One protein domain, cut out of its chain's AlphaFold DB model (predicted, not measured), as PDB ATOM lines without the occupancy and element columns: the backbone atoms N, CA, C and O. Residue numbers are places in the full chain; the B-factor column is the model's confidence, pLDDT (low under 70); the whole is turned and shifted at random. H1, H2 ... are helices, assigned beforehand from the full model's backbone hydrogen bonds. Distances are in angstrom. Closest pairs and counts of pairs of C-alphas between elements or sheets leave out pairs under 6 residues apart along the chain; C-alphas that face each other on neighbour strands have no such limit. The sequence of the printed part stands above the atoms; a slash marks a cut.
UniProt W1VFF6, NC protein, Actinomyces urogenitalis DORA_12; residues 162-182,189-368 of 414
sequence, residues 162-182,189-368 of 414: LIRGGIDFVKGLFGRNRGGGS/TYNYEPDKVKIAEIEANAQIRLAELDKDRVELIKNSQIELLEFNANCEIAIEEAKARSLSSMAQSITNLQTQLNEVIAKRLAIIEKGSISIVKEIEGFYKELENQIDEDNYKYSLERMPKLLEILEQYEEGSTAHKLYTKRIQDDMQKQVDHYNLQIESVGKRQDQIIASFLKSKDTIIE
ATOM      1  N   LEU A 162     208.220 279.188 102.386       66.44
ATOM      2  CA  LEU A 162     208.110 280.559 102.900       66.44
ATOM      3  C   LEU A 162     207.631 280.658 104.357       66.44
ATOM      4  O   LEU A 162     208.055 281.560 105.081       66.44
ATOM      5  N   ILE A 163     206.731 279.771 104.796       70.88
ATOM      6  CA  ILE A 163     206.240 279.773 106.185       70.88
ATOM      7  C   ILE A 163     207.342 279.275 107.101       70.88
ATOM      8  O   ILE A 163     207.590 279.865 108.149       70.88
ATOM      9  N   ARG A 164     208.034 278.217 106.682       73.75
ATOM     10  CA  ARG A 164     209.176 277.674 107.404       73.75
ATOM     11  C   ARG A 164     210.322 278.682 107.503       73.75
ATOM     12  O   ARG A 164     210.825 278.881 108.607       73.75
ATOM     13  N   GLY A 165     210.654 279.376 106.418       73.62
ATOM     14  CA  GLY A 165     211.602 280.492 106.419       73.62
ATOM     15  C   GLY A 165     211.168 281.618 107.361       73.62
ATOM     16  O   GLY A 165     211.961 282.095 108.171       73.62
ATOM     17  N   GLY A 166     209.873 281.960 107.370       75.31
ATOM     18  CA  GLY A 166     209.293 282.929 108.306       75.31
ATOM     19  C   GLY A 166     209.365 282.490 109.773       75.31
ATOM     20  O   GLY A 166     209.680 283.295 110.649       75.31
ATOM     21  N   ILE A 167     209.119 281.210 110.061       74.12
ATOM     22  CA  ILE A 167     209.283 280.619 111.397       74.12
ATOM     23  C   ILE A 167     210.741 280.735 111.844       74.12
ATOM     24  O   ILE A 167     211.008 281.168 112.968       74.12
ATOM     25  N   ASP A 168     211.677 280.359 110.975       77.12
ATOM     26  CA  ASP A 168     213.111 280.397 111.250       77.12
ATOM     27  C   ASP A 168     213.605 281.832 111.464       77.12
ATOM     28  O   ASP A 168     214.341 282.095 112.417       77.12
ATOM     29  N   PHE A 169     213.147 282.770 110.634       79.19
ATOM     30  CA  PHE A 169     213.390 284.202 110.777       79.19
ATOM     31  C   PHE A 169     212.957 284.712 112.155       79.19
ATOM     32  O   PHE A 169     213.762 285.262 112.908       79.19
ATOM     33  N   VAL A 170     211.700 284.464 112.529       82.00
ATOM     34  CA  VAL A 170     211.132 284.945 113.795       82.00
ATOM     35  C   VAL A 170     211.810 284.299 115.008       82.00
ATOM     36  O   VAL A 170     212.057 284.979 116.006       82.00
ATOM     37  N   LYS A 171     212.172 283.010 114.935       79.56
ATOM     38  CA  LYS A 171     212.972 282.335 115.975       79.56
ATOM     39  C   LYS A 171     214.370 282.960 116.105       79.56
ATOM     40  O   LYS A 171     214.852 283.164 117.222       79.56
ATOM     41  N   GLY A 172     214.989 283.325 114.982       76.06
ATOM     42  CA  GLY A 172     216.305 283.963 114.929       76.06
ATOM     43  C   GLY A 172     216.368 285.344 115.588       76.06
ATOM     44  O   GLY A 172     217.378 285.657 116.218       76.06
ATOM     45  N   LEU A 173     215.290 286.139 115.531       76.62
ATOM     46  CA  LEU A 173     215.274 287.526 116.033       76.62
ATOM     47  C   LEU A 173     215.733 287.680 117.484       76.62
ATOM     48  O   LEU A 173     216.370 288.672 117.826       76.62
ATOM     49  N   PHE A 174     215.434 286.703 118.334       74.88
ATOM     50  CA  PHE A 174     215.769 286.763 119.755       74.88
ATOM     51  C   PHE A 174     216.625 285.581 120.214       74.88
ATOM     52  O   PHE A 174     216.642 285.235 121.394       74.88
ATOM     53  N   GLY A 175     217.358 284.955 119.286       66.06
ATOM     54  CA  GLY A 175     218.300 283.881 119.613       66.06
ATOM     55  C   GLY A 175     217.629 282.583 120.071       66.06
ATOM     56  O   GLY A 175     218.243 281.787 120.786       66.06
ATOM     57  N   ARG A 176     216.374 282.334 119.673       64.81
ATOM     58  CA  ARG A 176     215.674 281.076 119.963       64.81
ATOM     59  C   ARG A 176     216.214 280.012 119.003       64.81
ATOM     60  O   ARG A 176     215.801 279.916 117.853       64.81
ATOM     61  N   ASN A 177     217.222 279.279 119.472       49.56
ATOM     62  CA  ASN A 177     218.073 278.422 118.648       49.56
ATOM     63  C   ASN A 177     217.315 277.293 117.912       49.56
ATOM     64  O   ASN A 177     216.310 276.770 118.402       49.56
ATOM     65  N   ARG A 178     217.855 276.880 116.751       47.06
ATOM     66  CA  ARG A 178     217.383 275.757 115.920       47.06
ATOM     67  C   ARG A 178     217.536 274.428 116.668       47.06
ATOM     68  O   ARG A 178     218.636 274.039 117.057       47.06
ATOM     69  N   GLY A 179     216.448 273.675 116.807       34.47
ATOM     70  CA  GLY A 179     216.510 272.264 117.182       34.47
ATOM     71  C   GLY A 179     217.141 271.443 116.055       34.47
ATOM     72  O   GLY A 179     216.434 270.970 115.174       34.47
ATOM     73  N   GLY A 180     218.469 271.297 116.077       33.66
ATOM     74  CA  GLY A 180     219.226 270.563 115.061       33.66
ATOM     75  C   GLY A 180     220.681 270.296 115.458       33.66
ATOM     76  O   GLY A 180     221.590 270.795 114.817       33.66
ATOM     77  N   GLY A 181     220.887 269.524 116.532       34.09
ATOM     78  CA  GLY A 181     222.088 268.711 116.788       34.09
ATOM     79  C   GLY A 181     223.467 269.385 116.876       34.09
ATOM     80  O   GLY A 181     224.236 269.310 115.928       34.09
ATOM     81  N   SER A 182     223.864 269.857 118.066       27.97
ATOM     82  CA  SER A 182     225.137 269.508 118.742       27.97
ATOM     83  C   SER A 182     225.281 270.247 120.079       27.97
ATOM     84  O   SER A 182     224.789 271.354 120.262       27.97
ATOM     85  N   THR A 189     214.436 277.737 126.557       32.28
ATOM     86  CA  THR A 189     213.622 276.886 125.678       32.28
ATOM     87  C   THR A 189     212.134 277.149 125.917       32.28
ATOM     88  O   THR A 189     211.487 276.435 126.677       32.28
ATOM     89  N   TYR A 190     211.565 278.154 125.250       37.34
ATOM     90  CA  TYR A 190     210.126 278.158 124.972       37.34
ATOM     91  C   TYR A 190     209.872 277.195 123.809       37.34
ATOM     92  O   TYR A 190     209.900 277.596 122.642       37.34
ATOM     93  N   ASN A 191     209.688 275.913 124.140       39.88
ATOM     94  CA  ASN A 191     209.173 274.918 123.205       39.88
ATOM     95  C   ASN A 191     207.705 275.258 122.940       39.88
ATOM     96  O   ASN A 191     206.882 275.193 123.850       39.88
ATOM     97  N   TYR A 192     207.391 275.636 121.703       45.53
ATOM     98  CA  TYR A 192     206.012 275.707 121.239       45.53
ATOM     99  C   TYR A 192     205.371 274.324 121.423       45.53
ATOM    100  O   TYR A 192     205.810 273.354 120.806       45.53
ATOM    101  N   GLU A 193     204.378 274.220 122.310       47.84
ATOM    102  CA  GLU A 193     203.516 273.045 122.376       47.84
ATOM    103  C   GLU A 193     202.346 273.307 121.422       47.84
ATOM    104  O   GLU A 193     201.590 274.256 121.642       47.84
ATOM    105  N   PRO A 194     202.219 272.537 120.330       56.44
ATOM    106  CA  PRO A 194     201.175 272.784 119.355       56.44
ATOM    107  C   PRO A 194     199.792 272.679 119.996       56.44
ATOM    108  O   PRO A 194     199.558 271.817 120.847       56.44
ATOM    109  N   ASP A 195     198.858 273.521 119.546       62.53
ATOM    110  CA  ASP A 195     197.449 273.408 119.919       62.53
ATOM    111  C   ASP A 195     196.892 272.097 119.344       62.53
ATOM    112  O   ASP A 195     196.465 272.016 118.190       62.53
ATOM    113  N   LYS A 196     196.952 271.041 120.162       64.25
ATOM    114  CA  LYS A 196     196.559 269.676 119.792       64.25
ATOM    115  C   LYS A 196     195.110 269.613 119.313       64.25
ATOM    116  O   LYS A 196     194.792 268.740 118.515       64.25
ATOM    117  N   VAL A 197     194.251 270.529 119.771       65.31
ATOM    118  CA  VAL A 197     192.850 270.604 119.341       65.31
ATOM    119  C   VAL A 197     192.772 271.134 117.914       65.31
ATOM    120  O   VAL A 197     192.155 270.489 117.070       65.31
ATOM    121  N   LYS A 198     193.457 272.243 117.609       66.88
ATOM    122  CA  LYS A 198     193.497 272.792 116.243       66.88
ATOM    123  C   LYS A 198     194.179 271.853 115.253       66.88
ATOM    124  O   LYS A 198     193.721 271.734 114.122       66.88
ATOM    125  N   ILE A 199     195.240 271.156 115.664       65.81
ATOM    126  CA  ILE A 199     195.883 270.147 114.808       65.81
ATOM    127  C   ILE A 199     194.931 268.982 114.533       65.81
ATOM    128  O   ILE A 199     194.771 268.603 113.378       65.81
ATOM    129  N   ALA A 200     194.258 268.452 115.557       57.28
ATOM    130  CA  ALA A 200     193.287 267.376 115.368       57.28
ATOM    131  C   ALA A 200     192.114 267.802 114.465       57.28
ATOM    132  O   ALA A 200     191.647 267.010 113.648       57.28
ATOM    133  N   GLU A 201     191.660 269.055 114.565       66.06
ATOM    134  CA  GLU A 201     190.644 269.625 113.675       66.06
ATOM    135  C   GLU A 201     191.138 269.714 112.221       66.06
ATOM    136  O   GLU A 201     190.429 269.307 111.300       66.06
ATOM    137  N   ILE A 202     192.369 270.191 112.004       66.12
ATOM    138  CA  ILE A 202     193.009 270.226 110.680       66.12
ATOM    139  C   ILE A 202     193.130 268.813 110.098       66.12
ATOM    140  O   ILE A 202     192.804 268.593 108.931       66.12
ATOM    141  N   GLU A 203     193.554 267.838 110.901       63.88
ATOM    142  CA  GLU A 203     193.676 266.440 110.484       63.88
ATOM    143  C   GLU A 203     192.319 265.819 110.129       63.88
ATOM    144  O   GLU A 203     192.209 265.137 109.108       63.88
ATOM    145  N   ALA A 204     191.275 266.091 110.914       64.31
ATOM    146  CA  ALA A 204     189.916 265.640 110.625       64.31
ATOM    147  C   ALA A 204     189.372 266.271 109.330       64.31
ATOM    148  O   ALA A 204     188.849 265.567 108.465       64.31
ATOM    149  N   ASN A 205     189.563 267.580 109.144       70.69
ATOM    150  CA  ASN A 205     189.167 268.284 107.925       70.69
ATOM    151  C   ASN A 205     189.934 267.784 106.692       70.69
ATOM    152  O   ASN A 205     189.356 267.669 105.611       70.69
ATOM    153  N   ALA A 206     191.215 267.444 106.841       64.00
ATOM    154  CA  ALA A 206     192.001 266.828 105.779       64.00
ATOM    155  C   ALA A 206     191.423 265.462 105.377       64.00
ATOM    156  O   ALA A 206     191.262 265.195 104.189       64.00
ATOM    157  N   GLN A 207     191.028 264.621 106.341       64.69
ATOM    158  CA  GLN A 207     190.392 263.332 106.045       64.69
ATOM    159  C   GLN A 207     189.082 263.480 105.261       64.69
ATOM    160  O   GLN A 207     188.835 262.690 104.356       64.69
ATOM    161  N   ILE A 208     188.277 264.504 105.561       65.19
ATOM    162  CA  ILE A 208     187.054 264.810 104.800       65.19
ATOM    163  C   ILE A 208     187.406 265.204 103.357       65.19
ATOM    164  O   ILE A 208     186.823 264.679 102.413       65.19
ATOM    165  N   ARG A 209     188.413 266.068 103.171       63.19
ATOM    166  CA  ARG A 209     188.854 266.538 101.845       63.19
ATOM    167  C   ARG A 209     189.451 265.434 100.968       63.19
ATOM    168  O   ARG A 209     189.387 265.561  99.751       63.19
ATOM    169  N   LEU A 210     189.984 264.347 101.542       58.84
ATOM    170  CA  LEU A 210     190.470 263.183 100.774       58.84
ATOM    171  C   LEU A 210     189.369 262.499  99.950       58.84
ATOM    172  O   LEU A 210     189.685 261.751  99.030       58.84
ATOM    173  N   ALA A 211     188.095 262.723 100.282       56.50
ATOM    174  CA  ALA A 211     186.974 262.214  99.499       56.50
ATOM    175  C   ALA A 211     186.723 263.021  98.209       56.50
ATOM    176  O   ALA A 211     186.080 262.510  97.295       56.50
ATOM    177  N   GLU A 212     187.216 264.262  98.132       54.22
ATOM    178  CA  GLU A 212     186.909 265.222  97.059       54.22
ATOM    179  C   GLU A 212     188.148 265.673  96.266       54.22
ATOM    180  O   GLU A 212     188.031 266.048  95.101       54.22
ATOM    181  N   LEU A 213     189.332 265.645  96.883       59.66
ATOM    182  CA  LEU A 213     190.593 266.132  96.323       59.66
ATOM    183  C   LEU A 213     191.664 265.039  96.292       59.66
ATOM    184  O   LEU A 213     191.662 264.107  97.097       59.66
ATOM    185  N   ASP A 214     192.645 265.214  95.406       67.44
ATOM    186  CA  ASP A 214     193.826 264.353  95.347       67.44
ATOM    187  C   ASP A 214     194.615 264.403  96.664       67.44
ATOM    188  O   ASP A 214     194.773 265.461  97.285       67.44
ATOM    189  N   LYS A 215     195.170 263.256  97.068       65.88
ATOM    190  CA  LYS A 215     195.895 263.090  98.337       65.88
ATOM    191  C   LYS A 215     196.990 264.140  98.550       65.88
ATOM    192  O   LYS A 215     197.125 264.656  99.659       65.88
ATOM    193  N   ASP A 216     197.721 264.485  97.498       64.81
ATOM    194  CA  ASP A 216     198.843 265.422  97.587       64.81
ATOM    195  C   ASP A 216     198.375 266.858  97.858       64.81
ATOM    196  O   ASP A 216     199.004 267.587  98.622       64.81
ATOM    197  N   ARG A 217     197.217 267.257  97.313       68.19
ATOM    198  CA  ARG A 217     196.603 268.566  97.595       68.19
ATOM    199  C   ARG A 217     196.152 268.659  99.039       68.19
ATOM    200  O   ARG A 217     196.360 269.678  99.695       68.19
ATOM    201  N   VAL A 218     195.545 267.588  99.539       68.06
ATOM    202  CA  VAL A 218     195.115 267.515 100.933       68.06
ATOM    203  C   VAL A 218     196.312 267.583 101.876       68.06
ATOM    204  O   VAL A 218     196.258 268.303 102.872       68.06
ATOM    205  N   GLU A 219     197.401 266.879 101.562       71.56
ATOM    206  CA  GLU A 219     198.637 266.942 102.342       71.56
ATOM    207  C   GLU A 219     199.225 268.359 102.342       71.56
ATOM    208  O   GLU A 219     199.541 268.877 103.414       71.56
ATOM    209  N   LEU A 220     199.270 269.020 101.182       70.44
ATOM    210  CA  LEU A 220     199.763 270.389 101.051       70.44
ATOM    211  C   LEU A 220     198.932 271.378 101.880       70.44
ATOM    212  O   LEU A 220     199.492 272.165 102.641       70.44
ATOM    213  N   ILE A 221     197.600 271.317 101.787       71.75
ATOM    214  CA  ILE A 221     196.679 272.158 102.572       71.75
ATOM    215  C   ILE A 221     196.903 271.943 104.068       71.75
ATOM    216  O   ILE A 221     197.094 272.905 104.813       71.75
ATOM    217  N   LYS A 222     196.908 270.679 104.502       74.81
ATOM    218  CA  LYS A 222     197.076 270.296 105.905       74.81
ATOM    219  C   LYS A 222     198.396 270.826 106.465       74.81
ATOM    220  O   LYS A 222     198.400 271.491 107.497       74.81
ATOM    221  N   ASN A 223     199.507 270.572 105.774       74.00
ATOM    222  CA  ASN A 223     200.829 270.995 106.234       74.00
ATOM    223  C   ASN A 223     200.938 272.528 106.263       74.00
ATOM    224  O   ASN A 223     201.439 273.086 107.234       74.00
ATOM    225  N   SER A 224     200.351 273.219 105.280       73.06
ATOM    226  CA  SER A 224     200.305 274.688 105.247       73.06
ATOM    227  C   SER A 224     199.552 275.287 106.438       73.06
ATOM    228  O   SER A 224     199.972 276.300 106.987       73.06
ATOM    229  N   GLN A 225     198.443 274.668 106.856       77.56
ATOM    230  CA  GLN A 225     197.678 275.119 108.023       77.56
ATOM    231  C   GLN A 225     198.435 274.879 109.335       77.56
ATOM    232  O   GLN A 225     198.394 275.725 110.227       77.56
ATOM    233  N   ILE A 226     199.147 273.754 109.451       74.88
ATOM    234  CA  ILE A 226     199.968 273.444 110.628       74.88
ATOM    235  C   ILE A 226     201.127 274.436 110.753       74.88
ATOM    236  O   ILE A 226     201.325 275.019 111.818       74.88
ATOM    237  N   GLU A 227     201.863 274.675 109.670       76.56
ATOM    238  CA  GLU A 227     202.975 275.626 109.678       76.56
ATOM    239  C   GLU A 227     202.494 277.052 109.946       76.56
ATOM    240  O   GLU A 227     203.138 277.794 110.683       76.56
ATOM    241  N   LEU A 228     201.322 277.431 109.430       81.19
ATOM    242  CA  LEU A 228     200.723 278.729 109.722       81.19
ATOM    243  C   LEU A 228     200.422 278.917 111.217       81.19
ATOM    244  O   LEU A 228     200.613 280.008 111.761       81.19
ATOM    245  N   LEU A 229     199.955 277.868 111.901       78.31
ATOM    246  CA  LEU A 229     199.740 277.909 113.349       78.31
ATOM    247  C   LEU A 229     201.061 278.067 114.107       78.31
ATOM    248  O   LEU A 229     201.134 278.872 115.037       78.31
ATOM    249  N   GLU A 230     202.101 277.339 113.697       79.88
ATOM    250  CA  GLU A 230     203.434 277.469 114.288       79.88
ATOM    251  C   GLU A 230     204.010 278.875 114.059       79.88
ATOM    252  O   GLU A 230     204.532 279.495 114.988       79.88
ATOM    253  N   PHE A 231     203.897 279.411 112.846       83.75
ATOM    254  CA  PHE A 231     204.361 280.752 112.503       83.75
ATOM    255  C   PHE A 231     203.677 281.833 113.342       83.75
ATOM    256  O   PHE A 231     204.361 282.658 113.951       83.75
ATOM    257  N   ASN A 232     202.344 281.798 113.435       85.50
ATOM    258  CA  ASN A 232     201.581 282.764 114.222       85.50
ATOM    259  C   ASN A 232     201.982 282.735 115.701       85.50
ATOM    260  O   ASN A 232     202.220 283.785 116.292       85.50
ATOM    261  N   ALA A 233     202.142 281.546 116.279       83.88
ATOM    262  CA  ALA A 233     202.584 281.417 117.663       83.88
ATOM    263  C   ALA A 233     204.013 281.941 117.873       83.88
ATOM    264  O   ALA A 233     204.302 282.593 118.877       83.88
ATOM    265  N   ASN A 234     204.927 281.695 116.929       82.62
ATOM    266  CA  ASN A 234     206.276 282.254 117.008       82.62
ATOM    267  C   ASN A 234     206.265 283.784 116.901       82.62
ATOM    268  O   ASN A 234     206.996 284.431 117.654       82.62
ATOM    269  N   CYS A 235     205.417 284.356 116.039       85.69
ATOM    270  CA  CYS A 235     205.219 285.803 115.942       85.69
ATOM    271  C   CYS A 235     204.702 286.384 117.255       85.69
ATOM    272  O   CYS A 235     205.269 287.357 117.734       85.69
ATOM    273  N   GLU A 236     203.686 285.777 117.871       88.50
ATOM    274  CA  GLU A 236     203.145 286.229 119.159       88.50
ATOM    275  C   GLU A 236     204.225 286.278 120.241       88.50
ATOM    276  O   GLU A 236     204.379 287.292 120.921       88.50
ATOM    277  N   ILE A 237     205.041 285.226 120.350       85.62
ATOM    278  CA  ILE A 237     206.142 285.197 121.318       85.62
ATOM    279  C   ILE A 237     207.164 286.302 121.016       85.62
ATOM    280  O   ILE A 237     207.585 287.013 121.926       85.62
ATOM    281  N   ALA A 238     207.549 286.476 119.750       85.81
ATOM    282  CA  ALA A 238     208.508 287.503 119.345       85.81
ATOM    283  C   ALA A 238     207.965 288.932 119.544       85.81
ATOM    284  O   ALA A 238     208.717 289.838 119.902       85.81
ATOM    285  N   ILE A 239     206.659 289.140 119.363       88.62
ATOM    286  CA  ILE A 239     205.968 290.404 119.632       88.62
ATOM    287  C   ILE A 239     205.994 290.714 121.131       88.62
ATOM    288  O   ILE A 239     206.333 291.836 121.514       88.62
ATOM    289  N   GLU A 240     205.658 289.746 121.984       88.44
ATOM    290  CA  GLU A 240     205.701 289.922 123.440       88.44
ATOM    291  C   GLU A 240     207.129 290.175 123.939       88.44
ATOM    292  O   GLU A 240     207.356 291.062 124.763       88.44
ATOM    293  N   GLU A 241     208.120 289.487 123.373       86.25
ATOM    294  CA  GLU A 241     209.528 289.725 123.683       86.25
ATOM    295  C   GLU A 241     210.007 291.115 123.232       86.25
ATOM    296  O   GLU A 241     210.665 291.829 123.995       86.25
ATOM    297  N   ALA A 242     209.624 291.554 122.029       88.06
ATOM    298  CA  ALA A 242     209.900 292.904 121.550       88.06
ATOM    299  C   ALA A 242     209.288 293.968 122.476       88.06
ATOM    300  O   ALA A 242     209.968 294.929 122.846       88.06
ATOM    301  N   LYS A 243     208.036 293.781 122.918       89.00
ATOM    302  CA  LYS A 243     207.376 294.676 123.885       89.00
ATOM    303  C   LYS A 243     208.113 294.702 125.225       89.00
ATOM    304  O   LYS A 243     208.370 295.787 125.744       89.00
ATOM    305  N   ALA A 244     208.510 293.542 125.752       88.12
ATOM    306  CA  ALA A 244     209.261 293.440 127.006       88.12
ATOM    307  C   ALA A 244     210.612 294.178 126.942       88.12
ATOM    308  O   ALA A 244     211.032 294.800 127.917       88.12
ATOM    309  N   ARG A 245     211.261 294.183 125.770       84.94
ATOM    310  CA  ARG A 245     212.514 294.913 125.508       84.94
ATOM    311  C   ARG A 245     212.305 296.383 125.102       84.94
ATOM    312  O   ARG A 245     213.266 297.043 124.718       84.94
ATOM    313  N   SER A 246     211.079 296.913 125.194       89.25
ATOM    314  CA  SER A 246     210.707 298.275 124.760       89.25
ATOM    315  C   SER A 246     210.971 298.566 123.270       89.25
ATOM    316  O   SER A 246     211.138 299.716 122.868       89.25
ATOM    317  N   LEU A 247     210.969 297.529 122.428       88.56
ATOM    318  CA  LEU A 247     211.140 297.604 120.975       88.56
ATOM    319  C   LEU A 247     209.770 297.693 120.282       88.56
ATOM    320  O   LEU A 247     209.354 296.788 119.562       88.56
ATOM    321  N   SER A 248     209.033 298.783 120.512       90.50
ATOM    322  CA  SER A 248     207.658 298.937 120.002       90.50
ATOM    323  C   SER A 248     207.563 298.923 118.470       90.50
ATOM    324  O   SER A 248     206.662 298.288 117.923       90.50
ATOM    325  N   SER A 249     208.513 299.561 117.777       89.25
ATOM    326  CA  SER A 249     208.602 299.530 116.307       89.25
ATOM    327  C   SER A 249     208.778 298.104 115.784       89.25
ATOM    328  O   SER A 249     208.135 297.706 114.813       89.25
ATOM    329  N   MET A 250     209.589 297.305 116.480       89.12
ATOM    330  CA  MET A 250     209.846 295.915 116.121       89.12
ATOM    331  C   MET A 250     208.587 295.077 116.287       89.12
ATOM    332  O   MET A 250     208.202 294.359 115.371       89.12
ATOM    333  N   ALA A 251     207.903 295.214 117.427       91.38
ATOM    334  CA  ALA A 251     206.639 294.529 117.677       91.38
ATOM    335  C   ALA A 251     205.610 294.834 116.571       91.38
ATOM    336  O   ALA A 251     204.949 293.925 116.068       91.38
ATOM    337  N   GLN A 252     205.522 296.096 116.134       92.56
ATOM    338  CA  GLN A 252     204.647 296.492 115.029       92.56
ATOM    339  C   GLN A 252     205.080 295.882 113.688       92.56
ATOM    340  O   GLN A 252     204.232 295.468 112.899       92.56
ATOM    341  N   SER A 253     206.385 295.790 113.445       87.44
ATOM    342  CA  SER A 253     206.948 295.234 112.210       87.44
ATOM    343  C   SER A 253     206.748 293.721 112.127       87.44
ATOM    344  O   SER A 253     206.390 293.219 111.067       87.44
ATOM    345  N   ILE A 254     206.877 293.001 113.247       86.94
ATOM    346  CA  ILE A 254     206.548 291.569 113.342       86.94
ATOM    347  C   ILE A 254     205.033 291.354 113.183       86.94
ATOM    348  O   ILE A 254     204.612 290.416 112.516       86.94
ATOM    349  N   THR A 255     204.196 292.243 113.728       90.62
ATOM    350  CA  THR A 255     202.732 292.182 113.530       90.62
ATOM    351  C   THR A 255     202.352 292.383 112.057       90.62
ATOM    352  O   THR A 255     201.469 291.699 111.532       90.62
ATOM    353  N   ASN A 256     203.026 293.309 111.368       88.25
ATOM    354  CA  ASN A 256     202.838 293.512 109.933       88.25
ATOM    355  C   ASN A 256     203.268 292.270 109.141       88.25
ATOM    356  O   ASN A 256     202.499 291.797 108.306       88.25
ATOM    357  N   LEU A 257     204.428 291.694 109.477       84.56
ATOM    358  CA  LEU A 257     204.924 290.454 108.879       84.56
ATOM    359  C   LEU A 257     203.905 289.324 109.017       84.56
ATOM    360  O   LEU A 257     203.564 288.657 108.040       84.56
ATOM    361  N   GLN A 258     203.390 289.144 110.234       87.25
ATOM    362  CA  GLN A 258     202.375 288.148 110.542       87.25
ATOM    363  C   GLN A 258     201.139 288.322 109.650       87.25
ATOM    364  O   GLN A 258     200.649 287.362 109.060       87.25
ATOM    365  N   THR A 259     200.655 289.557 109.524       87.75
ATOM    366  CA  THR A 259     199.463 289.890 108.733       87.75
ATOM    367  C   THR A 259     199.677 289.627 107.242       87.75
ATOM    368  O   THR A 259     198.854 288.960 106.615       87.75
ATOM    369  N   GLN A 260     200.790 290.104 106.681       81.12
ATOM    370  CA  GLN A 260     201.103 289.946 105.260       81.12
ATOM    371  C   GLN A 260     201.288 288.474 104.883       81.12
ATOM    372  O   GLN A 260     200.733 288.019 103.883       81.12
ATOM    373  N   LEU A 261     202.015 287.703 105.699       81.25
ATOM    374  CA  LEU A 261     202.224 286.287 105.416       81.25
ATOM    375  C   LEU A 261     200.913 285.494 105.530       81.25
ATOM    376  O   LEU A 261     200.633 284.658 104.673       81.25
ATOM    377  N   ASN A 262     200.064 285.805 106.518       81.88
ATOM    378  CA  ASN A 262     198.726 285.212 106.633       81.88
ATOM    379  C   ASN A 262     197.882 285.455 105.369       81.88
ATOM    380  O   ASN A 262     197.190 284.542 104.915       81.88
ATOM    381  N   GLU A 263     197.956 286.651 104.777       80.12
ATOM    382  CA  GLU A 263     197.250 286.972 103.533       80.12
ATOM    383  C   GLU A 263     197.779 286.159 102.341       80.12
ATOM    384  O   GLU A 263     196.990 285.539 101.619       80.12
ATOM    385  N   VAL A 264     199.106 286.098 102.165       76.88
ATOM    386  CA  VAL A 264     199.752 285.307 101.100       76.88
ATOM    387  C   VAL A 264     199.339 283.836 101.193       76.88
ATOM    388  O   VAL A 264     198.985 283.212 100.184       76.88
ATOM    389  N   ILE A 265     199.325 283.284 102.409       75.88
ATOM    390  CA  ILE A 265     198.950 281.891 102.665       75.88
ATOM    391  C   ILE A 265     197.464 281.664 102.410       75.88
ATOM    392  O   ILE A 265     197.109 280.658 101.799       75.88
ATOM    393  N   ALA A 266     196.588 282.578 102.830       76.19
ATOM    394  CA  ALA A 266     195.153 282.459 102.580       76.19
ATOM    395  C   ALA A 266     194.852 282.398 101.072       76.19
ATOM    396  O   ALA A 266     194.110 281.519 100.623       76.19
ATOM    397  N   LYS A 267     195.488 283.272 100.280       75.25
ATOM    398  CA  LYS A 267     195.392 283.258  98.814       75.25
ATOM    399  C   LYS A 267     195.945 281.953  98.229       75.25
ATOM    400  O   LYS A 267     195.287 281.329  97.398       75.25
ATOM    401  N   ARG A 268     197.099 281.476  98.712       75.06
ATOM    402  CA  ARG A 268     197.697 280.207  98.264       75.06
ATOM    403  C   ARG A 268     196.808 279.000  98.577       75.06
ATOM    404  O   ARG A 268     196.612 278.152  97.715       75.06
ATOM    405  N   LEU A 269     196.233 278.924  99.776       72.31
ATOM    406  CA  LEU A 269     195.311 277.848 100.155       72.31
ATOM    407  C   LEU A 269     194.089 277.807  99.230       72.31
ATOM    408  O   LEU A 269     193.703 276.730  98.780       72.31
ATOM    409  N   ALA A 270     193.524 278.970  98.892       69.19
ATOM    410  CA  ALA A 270     192.413 279.058  97.946       69.19
ATOM    411  C   ALA A 270     192.804 278.570  96.539       69.19
ATOM    412  O   ALA A 270     192.010 277.897  95.879       69.19
ATOM    413  N   ILE A 271     194.029 278.867  96.095       67.31
ATOM    414  CA  ILE A 271     194.585 278.378  94.825       67.31
ATOM    415  C   ILE A 271     194.755 276.857  94.847       67.31
ATOM    416  O   ILE A 271     194.354 276.197  93.896       67.31
ATOM    417  N   ILE A 272     195.311 276.283  95.913       66.56
ATOM    418  CA  ILE A 272     195.517 274.828  96.012       66.56
ATOM    419  C   ILE A 272     194.180 274.083  96.006       66.56
ATOM    420  O   ILE A 272     194.055 273.033  95.375       66.56
ATOM    421  N   GLU A 273     193.182 274.633  96.698       61.88
ATOM    422  CA  GLU A 273     191.862 274.023  96.840       61.88
ATOM    423  C   GLU A 273     191.023 274.107  95.557       61.88
ATOM    424  O   GLU A 273     190.323 273.156  95.223       61.88
ATOM    425  N   LYS A 274     191.082 275.233  94.829       63.31
ATOM    426  CA  LYS A 274     190.156 275.525  93.715       63.31
ATOM    427  C   LYS A 274     190.830 275.648  92.349       63.31
ATOM    428  O   LYS A 274     190.146 275.683  91.328       63.31
ATOM    429  N   GLY A 275     192.152 275.768  92.319       56.84
ATOM    430  CA  GLY A 275     192.942 275.952  91.109       56.84
ATOM    431  C   GLY A 275     193.158 274.650  90.341       56.84
ATOM    432  O   GLY A 275     193.125 273.546  90.895       56.84
ATOM    433  N   SER A 276     193.409 274.773  89.036       58.16
ATOM    434  CA  SER A 276     193.835 273.630  88.227       58.16
ATOM    435  C   SER A 276     195.215 273.144  88.681       58.16
ATOM    436  O   SER A 276     196.011 273.908  89.223       58.16
ATOM    437  N   ILE A 277     195.522 271.867  88.445       53.53
ATOM    438  CA  ILE A 277     196.808 271.269  88.846       53.53
ATOM    439  C   ILE A 277     197.990 272.033  88.233       53.53
ATOM    440  O   ILE A 277     199.003 272.225  88.900       53.53
ATOM    441  N   SER A 278     197.854 272.506  86.992       49.75
ATOM    442  CA  SER A 278     198.887 273.295  86.315       49.75
ATOM    443  C   SER A 278     199.127 274.642  87.005       49.75
ATOM    444  O   SER A 278     200.274 274.986  87.264       49.75
ATOM    445  N   ILE A 279     198.055 275.345  87.390       54.81
ATOM    446  CA  ILE A 279     198.137 276.628  88.111       54.81
ATOM    447  C   ILE A 279     198.794 276.440  89.480       54.81
ATOM    448  O   ILE A 279     199.645 277.230  89.881       54.81
ATOM    449  N   VAL A 280     198.423 275.374  90.193       58.41
ATOM    450  CA  VAL A 280     199.020 275.053  91.493       58.41
ATOM    451  C   VAL A 280     200.519 274.803  91.338       58.41
ATOM    452  O   VAL A 280     201.301 275.408  92.056       58.41
ATOM    453  N   LYS A 281     200.948 273.985  90.368       59.41
ATOM    454  CA  LYS A 281     202.374 273.692  90.136       59.41
ATOM    455  C   LYS A 281     203.209 274.941  89.859       59.41
ATOM    456  O   LYS A 281     204.306 275.060  90.395       59.41
ATOM    457  N   GLU A 282     202.699 275.843  89.032       55.25
ATOM    458  CA  GLU A 282     203.401 277.074  88.663       55.25
ATOM    459  C   GLU A 282     203.580 277.998  89.873       55.25
ATOM    460  O   GLU A 282     204.678 278.486  90.145       55.25
ATOM    461  N   ILE A 283     202.519 278.156  90.665       60.00
ATOM    462  CA  ILE A 283     202.534 278.983  91.872       60.00
ATOM    463  C   ILE A 283     203.431 278.372  92.960       60.00
ATOM    464  O   ILE A 283     204.174 279.098  93.618       60.00
ATOM    465  N   GLU A 284     203.432 277.047  93.121       66.75
ATOM    466  CA  GLU A 284     204.337 276.356  94.048       66.75
ATOM    467  C   GLU A 284     205.809 276.443  93.624       66.75
ATOM    468  O   GLU A 284     206.686 276.621  94.471       66.75
ATOM    469  N   GLY A 285     206.095 276.365  92.320       62.31
ATOM    470  CA  GLY A 285     207.443 276.570  91.786       62.31
ATOM    471  C   GLY A 285     207.968 277.972  92.092       62.31
ATOM    472  O   GLY A 285     209.080 278.119  92.596       62.31
ATOM    473  N   PHE A 286     207.123 278.984  91.885       63.09
ATOM    474  CA  PHE A 286     207.421 280.370  92.238       63.09
ATOM    475  C   PHE A 286     207.739 280.541  93.733       63.09
ATOM    476  O   PHE A 286     208.730 281.182  94.085       63.09
ATOM    477  N   TYR A 287     206.937 279.949  94.623       64.88
ATOM    478  CA  TYR A 287     207.178 280.052  96.064       64.88
ATOM    479  C   TYR A 287     208.488 279.416  96.510       64.88
ATOM    480  O   TYR A 287     209.155 279.963  97.387       64.88
ATOM    481  N   LYS A 288     208.869 278.298  95.892       66.50
ATOM    482  CA  LYS A 288     210.112 277.589  96.199       66.50
ATOM    483  C   LYS A 288     211.360 278.369  95.779       66.50
ATOM    484  O   LYS A 288     212.364 278.361  96.482       66.50
ATOM    485  N   GLU A 289     211.330 279.036  94.629       58.69
ATOM    486  CA  GLU A 289     212.465 279.854  94.180       58.69
ATOM    487  C   GLU A 289     212.696 281.049  95.116       58.69
ATOM    488  O   GLU A 289     213.825 281.372  95.483       58.69
ATOM    489  N   LEU A 290     211.600 281.662  95.550       57.38
ATOM    490  CA  LEU A 290     211.598 282.820  96.429       57.38
ATOM    491  C   LEU A 290     211.975 282.474  97.875       57.38
ATOM    492  O   LEU A 290     212.657 283.256  98.531       57.38
ATOM    493  N   GLU A 291     211.577 281.292  98.350       64.00
ATOM    494  CA  GLU A 291     212.052 280.699  99.607       64.00
ATOM    495  C   GLU A 291     213.575 280.658  99.650       64.00
ATOM    496  O   GLU A 291     214.158 281.208 100.578       64.00
ATOM    497  N   ASN A 292     214.218 280.064  98.639       62.34
ATOM    498  CA  ASN A 292     215.672 279.894  98.639       62.34
ATOM    499  C   ASN A 292     216.404 281.234  98.821       62.34
ATOM    500  O   ASN A 292     217.382 281.312  99.558       62.34
ATOM    501  N   GLN A 293     215.897 282.299  98.195       59.88
ATOM    502  CA  GLN A 293     216.474 283.643  98.297       59.88
ATOM    503  C   GLN A 293     216.323 284.232  99.704       59.88
ATOM    504  O   GLN A 293     217.281 284.753 100.278       59.88
ATOM    505  N   ILE A 294     215.121 284.134 100.273       63.84
ATOM    506  CA  ILE A 294     214.816 284.662 101.606       63.84
ATOM    507  C   ILE A 294     215.585 283.888 102.690       63.84
ATOM    508  O   ILE A 294     216.108 284.484 103.639       63.84
ATOM    509  N   ASP A 295     215.691 282.570 102.537       65.31
ATOM    510  CA  ASP A 295     216.387 281.696 103.474       65.31
ATOM    511  C   ASP A 295     217.899 281.912 103.458       65.31
ATOM    512  O   ASP A 295     218.506 281.930 104.529       65.31
ATOM    513  N   GLU A 296     218.517 282.125 102.294       67.69
ATOM    514  CA  GLU A 296     219.948 282.440 102.198       67.69
ATOM    515  C   GLU A 296     220.296 283.755 102.912       67.69
ATOM    516  O   GLU A 296     221.227 283.800 103.729       67.69
ATOM    517  N   ASP A 297     219.516 284.812 102.673       65.19
ATOM    518  CA  ASP A 297     219.710 286.117 103.309       65.19
ATOM    519  C   ASP A 297     219.523 286.040 104.830       65.19
ATOM    520  O   ASP A 297     220.337 286.555 105.612       65.19
ATOM    521  N   ASN A 298     218.469 285.349 105.272       68.56
ATOM    522  CA  ASN A 298     218.186 285.152 106.687       68.56
ATOM    523  C   ASN A 298     219.241 284.269 107.374       68.56
ATOM    524  O   ASN A 298     219.684 284.581 108.485       68.56
ATOM    525  N   TYR A 299     219.685 283.193 106.717       67.38
ATOM    526  CA  TYR A 299     220.729 282.296 107.212       67.38
ATOM    527  C   TYR A 299     222.011 283.074 107.496       67.38
ATOM    528  O   TYR A 299     222.548 283.014 108.607       67.38
ATOM    529  N   LYS A 300     222.468 283.860 106.516       71.12
ATOM    530  CA  LYS A 300     223.686 284.662 106.626       71.12
ATOM    531  C   LYS A 300     223.596 285.673 107.767       71.12
ATOM    532  O   LYS A 300     224.540 285.839 108.542       71.12
ATOM    533  N   TYR A 301     222.455 286.339 107.914       71.69
ATOM    534  CA  TYR A 301     222.260 287.294 109.000       71.69
ATOM    535  C   TYR A 301     222.262 286.612 110.376       71.69
ATOM    536  O   TYR A 301     223.027 286.998 111.264       71.69
ATOM    537  N   SER A 302     221.435 285.579 110.539       68.25
ATOM    538  CA  SER A 302     221.186 284.928 111.826       68.25
ATOM    539  C   SER A 302     222.380 284.120 112.331       68.25
ATOM    540  O   SER A 302     222.644 284.118 113.532       68.25
ATOM    541  N   LEU A 303     223.118 283.447 111.442       69.31
ATOM    542  CA  LEU A 303     224.206 282.544 111.836       69.31
ATOM    543  C   LEU A 303     225.599 283.146 111.698       69.31
ATOM    544  O   LEU A 303     226.504 282.711 112.404       69.31
ATOM    545  N   GLU A 304     225.794 284.147 110.839       75.31
ATOM    546  CA  GLU A 304     227.122 284.744 110.667       75.31
ATOM    547  C   GLU A 304     227.226 286.133 111.282       75.31
ATOM    548  O   GLU A 304     228.223 286.439 111.938       75.31
ATOM    549  N   ARG A 305     226.238 287.002 111.050       78.25
ATOM    550  CA  ARG A 305     226.335 288.421 111.420       78.25
ATOM    551  C   ARG A 305     225.923 288.675 112.863       78.25
ATOM    552  O   ARG A 305     226.671 289.329 113.586       78.25
ATOM    553  N   MET A 306     224.772 288.157 113.288       79.50
ATOM    554  CA  MET A 306     224.256 288.386 114.639       79.50
ATOM    555  C   MET A 306     225.222 287.898 115.734       79.50
ATOM    556  O   MET A 306     225.524 288.688 116.629       79.50
ATOM    557  N   PRO A 307     225.807 286.685 115.655       80.00
ATOM    558  CA  PRO A 307     226.752 286.227 116.672       80.00
ATOM    559  C   PRO A 307     227.989 287.124 116.778       80.00
ATOM    560  O   PRO A 307     228.409 287.447 117.881       80.00
ATOM    561  N   LYS A 308     228.521 287.614 115.647       83.50
ATOM    562  CA  LYS A 308     229.664 288.546 115.635       83.50
ATOM    563  C   LYS A 308     229.321 289.889 116.277       83.50
ATOM    564  O   LYS A 308     230.152 290.482 116.956       83.50
ATOM    565  N   LEU A 309     228.103 290.391 116.060       83.75
ATOM    566  CA  LEU A 309     227.640 291.623 116.700       83.75
ATOM    567  C   LEU A 309     227.515 291.457 118.220       83.75
ATOM    568  O   LEU A 309     227.887 292.368 118.958       83.75
ATOM    569  N   LEU A 310     227.031 290.299 118.676       82.62
ATOM    570  CA  LEU A 310     226.960 289.966 120.098       82.62
ATOM    571  C   LEU A 310     228.356 289.794 120.710       82.62
ATOM    572  O   LEU A 310     228.620 290.372 121.757       82.62
ATOM    573  N   GLU A 311     229.280 289.122 120.021       86.06
ATOM    574  CA  GLU A 311     230.680 288.981 120.449       86.06
ATOM    575  C   GLU A 311     231.366 290.348 120.614       86.06
ATOM    576  O   GLU A 311     232.085 290.578 121.583       86.06
ATOM    577  N   ILE A 312     231.112 291.299 119.705       85.50
ATOM    578  CA  ILE A 312     231.604 292.679 119.843       85.50
ATOM    579  C   ILE A 312     230.980 293.366 121.063       85.50
ATOM    580  O   ILE A 312     231.665 294.119 121.751       85.50
ATOM    581  N   LEU A 313     229.691 293.140 121.336       85.88
ATOM    582  CA  LEU A 313     229.007 293.735 122.485       85.88
ATOM    583  C   LEU A 313     229.583 293.228 123.816       85.88
ATOM    584  O   LEU A 313     229.784 294.033 124.723       85.88
ATOM    585  N   GLU A 314     229.903 291.934 123.900       88.19
ATOM    586  CA  GLU A 314     230.489 291.281 125.081       88.19
ATOM    587  C   GLU A 314     231.872 291.838 125.467       88.19
ATOM    588  O   GLU A 314     232.297 291.703 126.614       88.19
ATOM    589  N   GLN A 315     232.568 292.520 124.550       90.50
ATOM    590  CA  GLN A 315     233.849 293.182 124.838       90.50
ATOM    591  C   GLN A 315     233.705 294.432 125.719       90.50
ATOM    592  O   GLN A 315     234.704 294.944 126.230       90.50
ATOM    593  N   TYR A 316     232.487 294.952 125.888       90.38
ATOM    594  CA  TYR A 316     232.216 296.149 126.675       90.38
ATOM    595  C   TYR A 316     231.517 295.787 127.984       90.38
ATOM    596  O   TYR A 316     230.565 295.017 128.000       90.38
ATOM    597  N   GLU A 317     231.948 296.403 129.088       90.44
ATOM    598  CA  GLU A 317     231.334 296.188 130.402       90.44
ATOM    599  C   GLU A 317     229.837 296.534 130.378       90.44
ATOM    600  O   GLU A 317     229.434 297.598 129.879       90.44
ATOM    601  N   GLU A 318     229.017 295.638 130.927       86.31
ATOM    602  CA  GLU A 318     227.567 295.784 130.971       86.31
ATOM    603  C   GLU A 318     227.175 297.088 131.682       86.31
ATOM    604  O   GLU A 318     227.664 297.433 132.756       86.31
ATOM    605  N   GLY A 319     226.302 297.873 131.048       85.38
ATOM    606  CA  GLY A 319     225.871 299.173 131.573       85.38
ATOM    607  C   GLY A 319     226.805 300.352 131.270       85.38
ATOM    608  O   GLY A 319     226.386 301.502 131.470       85.38
ATOM    609  N   SER A 320     228.000 300.114 130.713       92.19
ATOM    610  CA  SER A 320     228.885 301.177 130.221       92.19
ATOM    611  C   SER A 320     228.244 301.983 129.082       92.19
ATOM    612  O   SER A 320     227.342 301.523 128.374       92.19
ATOM    613  N   THR A 321     228.719 303.215 128.869       91.88
ATOM    614  CA  THR A 321     228.246 304.072 127.767       91.88
ATOM    615  C   THR A 321     228.462 303.413 126.402       91.88
ATOM    616  O   THR A 321     227.592 303.503 125.536       91.88
ATOM    617  N   ALA A 322     229.593 302.722 126.221       88.38
ATOM    618  CA  ALA A 322     229.908 302.002 124.993       88.38
ATOM    619  C   ALA A 322     228.977 300.797 124.795       88.38
ATOM    620  O   ALA A 322     228.381 300.676 123.727       88.38
ATOM    621  N   HIS A 323     228.764 299.986 125.838       91.62
ATOM    622  CA  HIS A 323     227.822 298.866 125.793       91.62
ATOM    623  C   HIS A 323     226.420 299.344 125.393       91.62
ATOM    624  O   HIS A 323     225.856 298.849 124.426       91.62
ATOM    625  N   LYS A 324     225.891 300.394 126.039       89.31
ATOM    626  CA  LYS A 324     224.577 300.978 125.692       89.31
ATOM    627  C   LYS A 324     224.494 301.453 124.238       89.31
ATOM    628  O   LYS A 324     223.464 301.262 123.592       89.31
ATOM    629  N   LEU A 325     225.558 302.074 123.722       89.12
ATOM    630  CA  LEU A 325     225.614 302.538 122.335       89.12
ATOM    631  C   LEU A 325     225.552 301.365 121.348       89.12
ATOM    632  O   LEU A 325     224.770 301.415 120.398       89.12
ATOM    633  N   TYR A 326     226.349 300.318 121.570       87.88
ATOM    634  CA  TYR A 326     226.362 299.136 120.708       87.88
ATOM    635  C   TYR A 326     225.075 298.320 120.831       87.88
ATOM    636  O   TYR A 326     224.544 297.914 119.802       87.88
ATOM    637  N   THR A 327     224.496 298.180 122.030       86.31
ATOM    638  CA  THR A 327     223.168 297.571 122.213       86.31
ATOM    639  C   THR A 327     222.129 298.270 121.341       86.31
ATOM    640  O   THR A 327     221.421 297.609 120.585       86.31
ATOM    641  N   LYS A 328     222.070 299.608 121.383       87.69
ATOM    642  CA  LYS A 328     221.137 300.374 120.547       87.69
ATOM    643  C   LYS A 328     221.394 300.151 119.056       87.69
ATOM    644  O   LYS A 328     220.459 299.988 118.286       87.69
ATOM    645  N   ARG A 329     222.660 300.107 118.641       85.94
ATOM    646  CA  ARG A 329     223.018 299.929 117.229       85.94
ATOM    647  C   ARG A 329     222.671 298.540 116.699       85.94
ATOM    648  O   ARG A 329     222.270 298.426 115.548       85.94
ATOM    649  N   ILE A 330     222.787 297.515 117.542       86.44
ATOM    650  CA  ILE A 330     222.336 296.153 117.240       86.44
ATOM    651  C   ILE A 330     220.809 296.123 117.129       86.44
ATOM    652  O   ILE A 330     220.290 295.565 116.171       86.44
ATOM    653  N   GLN A 331     220.086 296.782 118.039       84.75
ATOM    654  CA  GLN A 331     218.624 296.898 117.955       84.75
ATOM    655  C   GLN A 331     218.171 297.597 116.662       84.75
ATOM    656  O   GLN A 331     217.248 297.120 116.005       84.75
ATOM    657  N   ASP A 332     218.842 298.684 116.266       83.94
ATOM    658  CA  ASP A 332     218.574 299.383 115.003       83.94
ATOM    659  C   ASP A 332     218.864 298.487 113.778       83.94
ATOM    660  O   ASP A 332     218.157 298.564 112.773       83.94
ATOM    661  N   ASP A 333     219.897 297.639 113.838       85.25
ATOM    662  CA  ASP A 333     220.227 296.672 112.778       85.25
ATOM    663  C   ASP A 333     219.174 295.561 112.678       85.25
ATOM    664  O   ASP A 333     218.682 295.269 111.590       85.25
ATOM    665  N   MET A 334     218.748 295.016 113.823       83.25
ATOM    666  CA  MET A 334     217.655 294.046 113.900       83.25
ATOM    667  C   MET A 334     216.367 294.614 113.305       83.25
ATOM    668  O   MET A 334     215.668 293.909 112.583       83.25
ATOM    669  N   GLN A 335     216.051 295.880 113.598       83.12
ATOM    670  CA  GLN A 335     214.851 296.532 113.077       83.12
ATOM    671  C   GLN A 335     214.888 296.587 111.550       83.12
ATOM    672  O   GLN A 335     213.933 296.177 110.896       83.12
ATOM    673  N   LYS A 336     216.025 296.999 110.975       83.31
ATOM    674  CA  LYS A 336     216.214 297.010 109.519       83.31
ATOM    675  C   LYS A 336     216.080 295.625 108.904       83.31
ATOM    676  O   LYS A 336     215.568 295.518 107.795       83.31
ATOM    677  N   GLN A 337     216.526 294.582 109.601       81.38
ATOM    678  CA  GLN A 337     216.389 293.216 109.113       81.38
ATOM    679  C   GLN A 337     214.914 292.782 109.050       81.38
ATOM    680  O   GLN A 337     214.502 292.196 108.052       81.38
ATOM    681  N   VAL A 338     214.101 293.105 110.064       80.56
ATOM    682  CA  VAL A 338     212.645 292.851 110.027       80.56
ATOM    683  C   VAL A 338     211.953 293.673 108.950       80.56
ATOM    684  O   VAL A 338     211.113 293.141 108.228       80.56
ATOM    685  N   ASP A 339     212.331 294.937 108.787       79.94
ATOM    686  CA  ASP A 339     211.782 295.789 107.730       79.94
ATOM    687  C   ASP A 339     212.130 295.254 106.333       79.94
ATOM    688  O   ASP A 339     211.287 295.246 105.437       79.94
ATOM    689  N   HIS A 340     213.353 294.751 106.148       79.31
ATOM    690  CA  HIS A 340     213.781 294.141 104.895       79.31
ATOM    691  C   HIS A 340     212.986 292.871 104.576       79.31
ATOM    692  O   HIS A 340     212.476 292.734 103.463       79.31
ATOM    693  N   TYR A 341     212.811 291.990 105.562       78.94
ATOM    694  CA  TYR A 341     212.016 290.773 105.402       78.94
ATOM    695  C   TYR A 341     210.543 291.096 105.092       78.94
ATOM    696  O   TYR A 341     209.939 290.486 104.213       78.94
ATOM    697  N   ASN A 342     209.968 292.117 105.740       76.06
ATOM    698  CA  ASN A 342     208.629 292.627 105.423       76.06
ATOM    699  C   ASN A 342     208.501 293.064 103.960       76.06
ATOM    700  O   ASN A 342     207.535 292.707 103.293       76.06
ATOM    701  N   LEU A 343     209.478 293.810 103.437       76.56
ATOM    702  CA  LEU A 343     209.474 294.236 102.034       76.56
ATOM    703  C   LEU A 343     209.550 293.044 101.072       76.56
ATOM    704  O   LEU A 343     208.883 293.051 100.035       76.56
ATOM    705  N   GLN A 344     210.327 292.011 101.418       73.88
ATOM    706  CA  GLN A 344     210.381 290.771 100.645       73.88
ATOM    707  C   GLN A 344     209.003 290.089 100.627       73.88
ATOM    708  O   GLN A 344     208.489 289.819  99.542       73.88
ATOM    709  N   ILE A 345     208.340 289.920 101.779       72.19
ATOM    710  CA  ILE A 345     206.985 289.339 101.865       72.19
ATOM    711  C   ILE A 345     205.926 290.183 101.144       72.19
ATOM    712  O   ILE A 345     205.087 289.641 100.424       72.19
ATOM    713  N   GLU A 346     205.985 291.508 101.244       75.38
ATOM    714  CA  GLU A 346     205.092 292.394 100.492       75.38
ATOM    715  C   GLU A 346     205.274 292.218  98.975       75.38
ATOM    716  O   GLU A 346     204.296 292.170  98.223       75.38
ATOM    717  N   SER A 347     206.521 292.085  98.514       67.69
ATOM    718  CA  SER A 347     206.816 291.828  97.103       67.69
ATOM    719  C   SER A 347     206.271 290.471  96.640       67.69
ATOM    720  O   SER A 347     205.736 290.381  95.532       67.69
ATOM    721  N   VAL A 348     206.309 289.453  97.513       70.00
ATOM    722  CA  VAL A 348     205.701 288.138  97.271       70.00
ATOM    723  C   VAL A 348     204.199 288.286  97.052       70.00
ATOM    724  O   VAL A 348     203.674 287.774  96.065       70.00
ATOM    725  N   GLY A 349     203.513 289.019  97.933       63.66
ATOM    726  CA  GLY A 349     202.071 289.253  97.830       63.66
ATOM    727  C   GLY A 349     201.679 289.969  96.537       63.66
ATOM    728  O   GLY A 349     200.797 289.505  95.817       63.66
ATOM    729  N   LYS A 350     202.391 291.044  96.173       66.94
ATOM    730  CA  LYS A 350     202.141 291.774  94.916       66.94
ATOM    731  C   LYS A 350     202.334 290.892  93.686       66.94
ATOM    732  O   LYS A 350     201.533 290.948  92.755       66.94
ATOM    733  N   ARG A 351     203.384 290.070  93.679       61.59
ATOM    734  CA  ARG A 351     203.668 289.157  92.568       61.59
ATOM    735  C   ARG A 351     202.642 288.030  92.485       61.59
ATOM    736  O   ARG A 351     202.194 287.704  91.390       61.59
ATOM    737  N   GLN A 352     202.202 287.496  93.625       64.12
ATOM    738  CA  GLN A 352     201.093 286.547  93.683       64.12
ATOM    739  C   GLN A 352     199.825 287.144  93.053       64.12
ATOM    740  O   GLN A 352     199.197 286.486  92.225       64.12
ATOM    741  N   ASP A 353     199.473 288.389  93.383       65.12
ATOM    742  CA  ASP A 353     198.292 289.055  92.820       65.12
ATOM    743  C   ASP A 353     198.392 289.221  91.297       65.12
ATOM    744  O   ASP A 353     197.413 289.004  90.582       65.12
ATOM    745  N   GLN A 354     199.581 289.543  90.780       60.84
ATOM    746  CA  GLN A 354     199.831 289.646  89.339       60.84
ATOM    747  C   GLN A 354     199.678 288.302  88.623       60.84
ATOM    748  O   GLN A 354     199.031 288.233  87.578       60.84
ATOM    749  N   ILE A 355     200.229 287.230  89.198       56.19
ATOM    750  CA  ILE A 355     200.114 285.873  88.656       56.19
ATOM    751  C   ILE A 355     198.643 285.433  88.645       56.19
ATOM    752  O   ILE A 355     198.135 284.974  87.623       56.19
ATOM    753  N   ILE A 356     197.917 285.641  89.747       57.81
ATOM    754  CA  ILE A 356     196.483 285.330  89.827       57.81
ATOM    755  C   ILE A 356     195.693 286.130  88.782       57.81
ATOM    756  O   ILE A 356     194.854 285.563  88.080       57.81
ATOM    757  N   ALA A 357     195.959 287.430  88.643       58.66
ATOM    758  CA  ALA A 357     195.285 288.281  87.665       58.66
ATOM    759  C   ALA A 357     195.564 287.839  86.217       58.66
ATOM    760  O   ALA A 357     194.646 287.812  85.397       58.66
ATOM    761  N   SER A 358     196.806 287.445  85.920       53.00
ATOM    762  CA  SER A 358     197.209 286.839  84.646       53.00
ATOM    763  C   SER A 358     196.373 285.591  84.333       53.00
ATOM    764  O   SER A 358     195.781 285.494  83.254       53.00
ATOM    765  N   PHE A 359     196.224 284.683  85.301       52.31
ATOM    766  CA  PHE A 359     195.426 283.472  85.118       52.31
ATOM    767  C   PHE A 359     193.940 283.746  84.916       52.31
ATOM    768  O   PHE A 359     193.318 283.123  84.056       52.31
ATOM    769  N   LEU A 360     193.356 284.667  85.691       54.25
ATOM    770  CA  LEU A 360     191.947 285.033  85.537       54.25
ATOM    771  C   LEU A 360     191.690 285.628  84.150       54.25
ATOM    772  O   LEU A 360     190.779 285.184  83.455       54.25
ATOM    773  N   LYS A 361     192.561 286.533  83.697       52.81
ATOM    774  CA  LYS A 361     192.482 287.123  82.358       52.81
ATOM    775  C   LYS A 361     192.633 286.074  81.253       52.81
ATOM    776  O   LYS A 361     191.898 286.115  80.269       52.81
ATOM    777  N   SER A 362     193.558 285.127  81.414       43.03
ATOM    778  CA  SER A 362     193.733 284.005  80.482       43.03
ATOM    779  C   SER A 362     192.468 283.146  80.401       43.03
ATOM    780  O   SER A 362     191.979 282.865  79.309       43.03
ATOM    781  N   LYS A 363     191.860 282.813  81.547       46.53
ATOM    782  CA  LYS A 363     190.606 282.053  81.601       46.53
ATOM    783  C   LYS A 363     189.454 282.782  80.905       46.53
ATOM    784  O   LYS A 363     188.743 282.153  80.129       46.53
ATOM    785  N   ASP A 364     189.286 284.079  81.154       41.62
ATOM    786  CA  ASP A 364     188.234 284.880  80.518       41.62
ATOM    787  C   ASP A 364     188.434 284.951  78.997       41.62
ATOM    788  O   ASP A 364     187.489 284.748  78.239       41.62
ATOM    789  N   THR A 365     189.685 285.108  78.551       40.28
ATOM    790  CA  THR A 365     190.048 285.109  77.124       40.28
ATOM    791  C   THR A 365     189.767 283.753  76.466       40.28
ATOM    792  O   THR A 365     189.243 283.700  75.357       40.28
ATOM    793  N   ILE A 366     190.071 282.640  77.145       35.72
ATOM    794  CA  ILE A 366     189.773 281.285  76.649       35.72
ATOM    795  C   ILE A 366     188.258 281.063  76.563       35.72
ATOM    796  O   ILE A 366     187.784 280.468  75.596       35.72
ATOM    797  N   ILE A 367     187.484 281.531  77.547       37.22
ATOM    798  CA  ILE A 367     186.017 281.437  77.530       37.22
ATOM    799  C   ILE A 367     185.443 282.240  76.359       37.22
ATOM    800  O   ILE A 367     184.589 281.727  75.640       37.22
ATOM    801  N   GLU A 368     185.933 283.458  76.134       44.44
ATOM    802  CA  GLU A 368     185.516 284.310  75.017       44.44
ATOM    803  C   GLU A 368     185.844 283.659  73.666       44.44
ATOM    804  O   GLU A 368     184.949 283.457  72.851       44.44
TER     805      GLU A 368
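This is residues 162 to 182 and 189 to 368 of the 414 residues of the protein "NC protein" of Actinomyces urogenitalis DORA_12 (UniProt W1VFF6). An elongated bundle of helices: the longest, H6, runs along one side, H4 and H5 pack on it, H3 and short H1 lie beyond, and H2 packs on H3 far from H6. Residues 360 to 368 of H6 stick out. The printed part has 201 residues with six named helices, H1 to H6 in order, all helix; it is only just loose, close to compact, radius of gyration of the C-alphas 19.9 A, spans 70 by 38 by 31 A.

H6, residues 321 to 368, 70.7 A, ends at C-alpha 368 (185.516, 284.310, 75.017). H5 is 277 to 314, 53.4 A; H4 248 to 274; H3 215 to 244; H2 196 to 209; H1 162 to 172, from (208.110, 280.559, 102.900).

H6 touches H4, closest C-alphas Asn 342 and Leu 257, 5.5 A. H5 and H6 form a hairpin at a shallow tilt of 5 degrees. H1 touches H3, C-alphas Ile 167 and Phe 231 being closest, 5.0 A. Every O i to N i+4 pair is within hydrogen-bond range in H1, H2, H3, H4 and H6; in H5, 30 of 34.

Residues 183 to 188 are not printed; C-alphas 182 and 189 are 15.3 A apart. Residues under pLDDT 70 number 91.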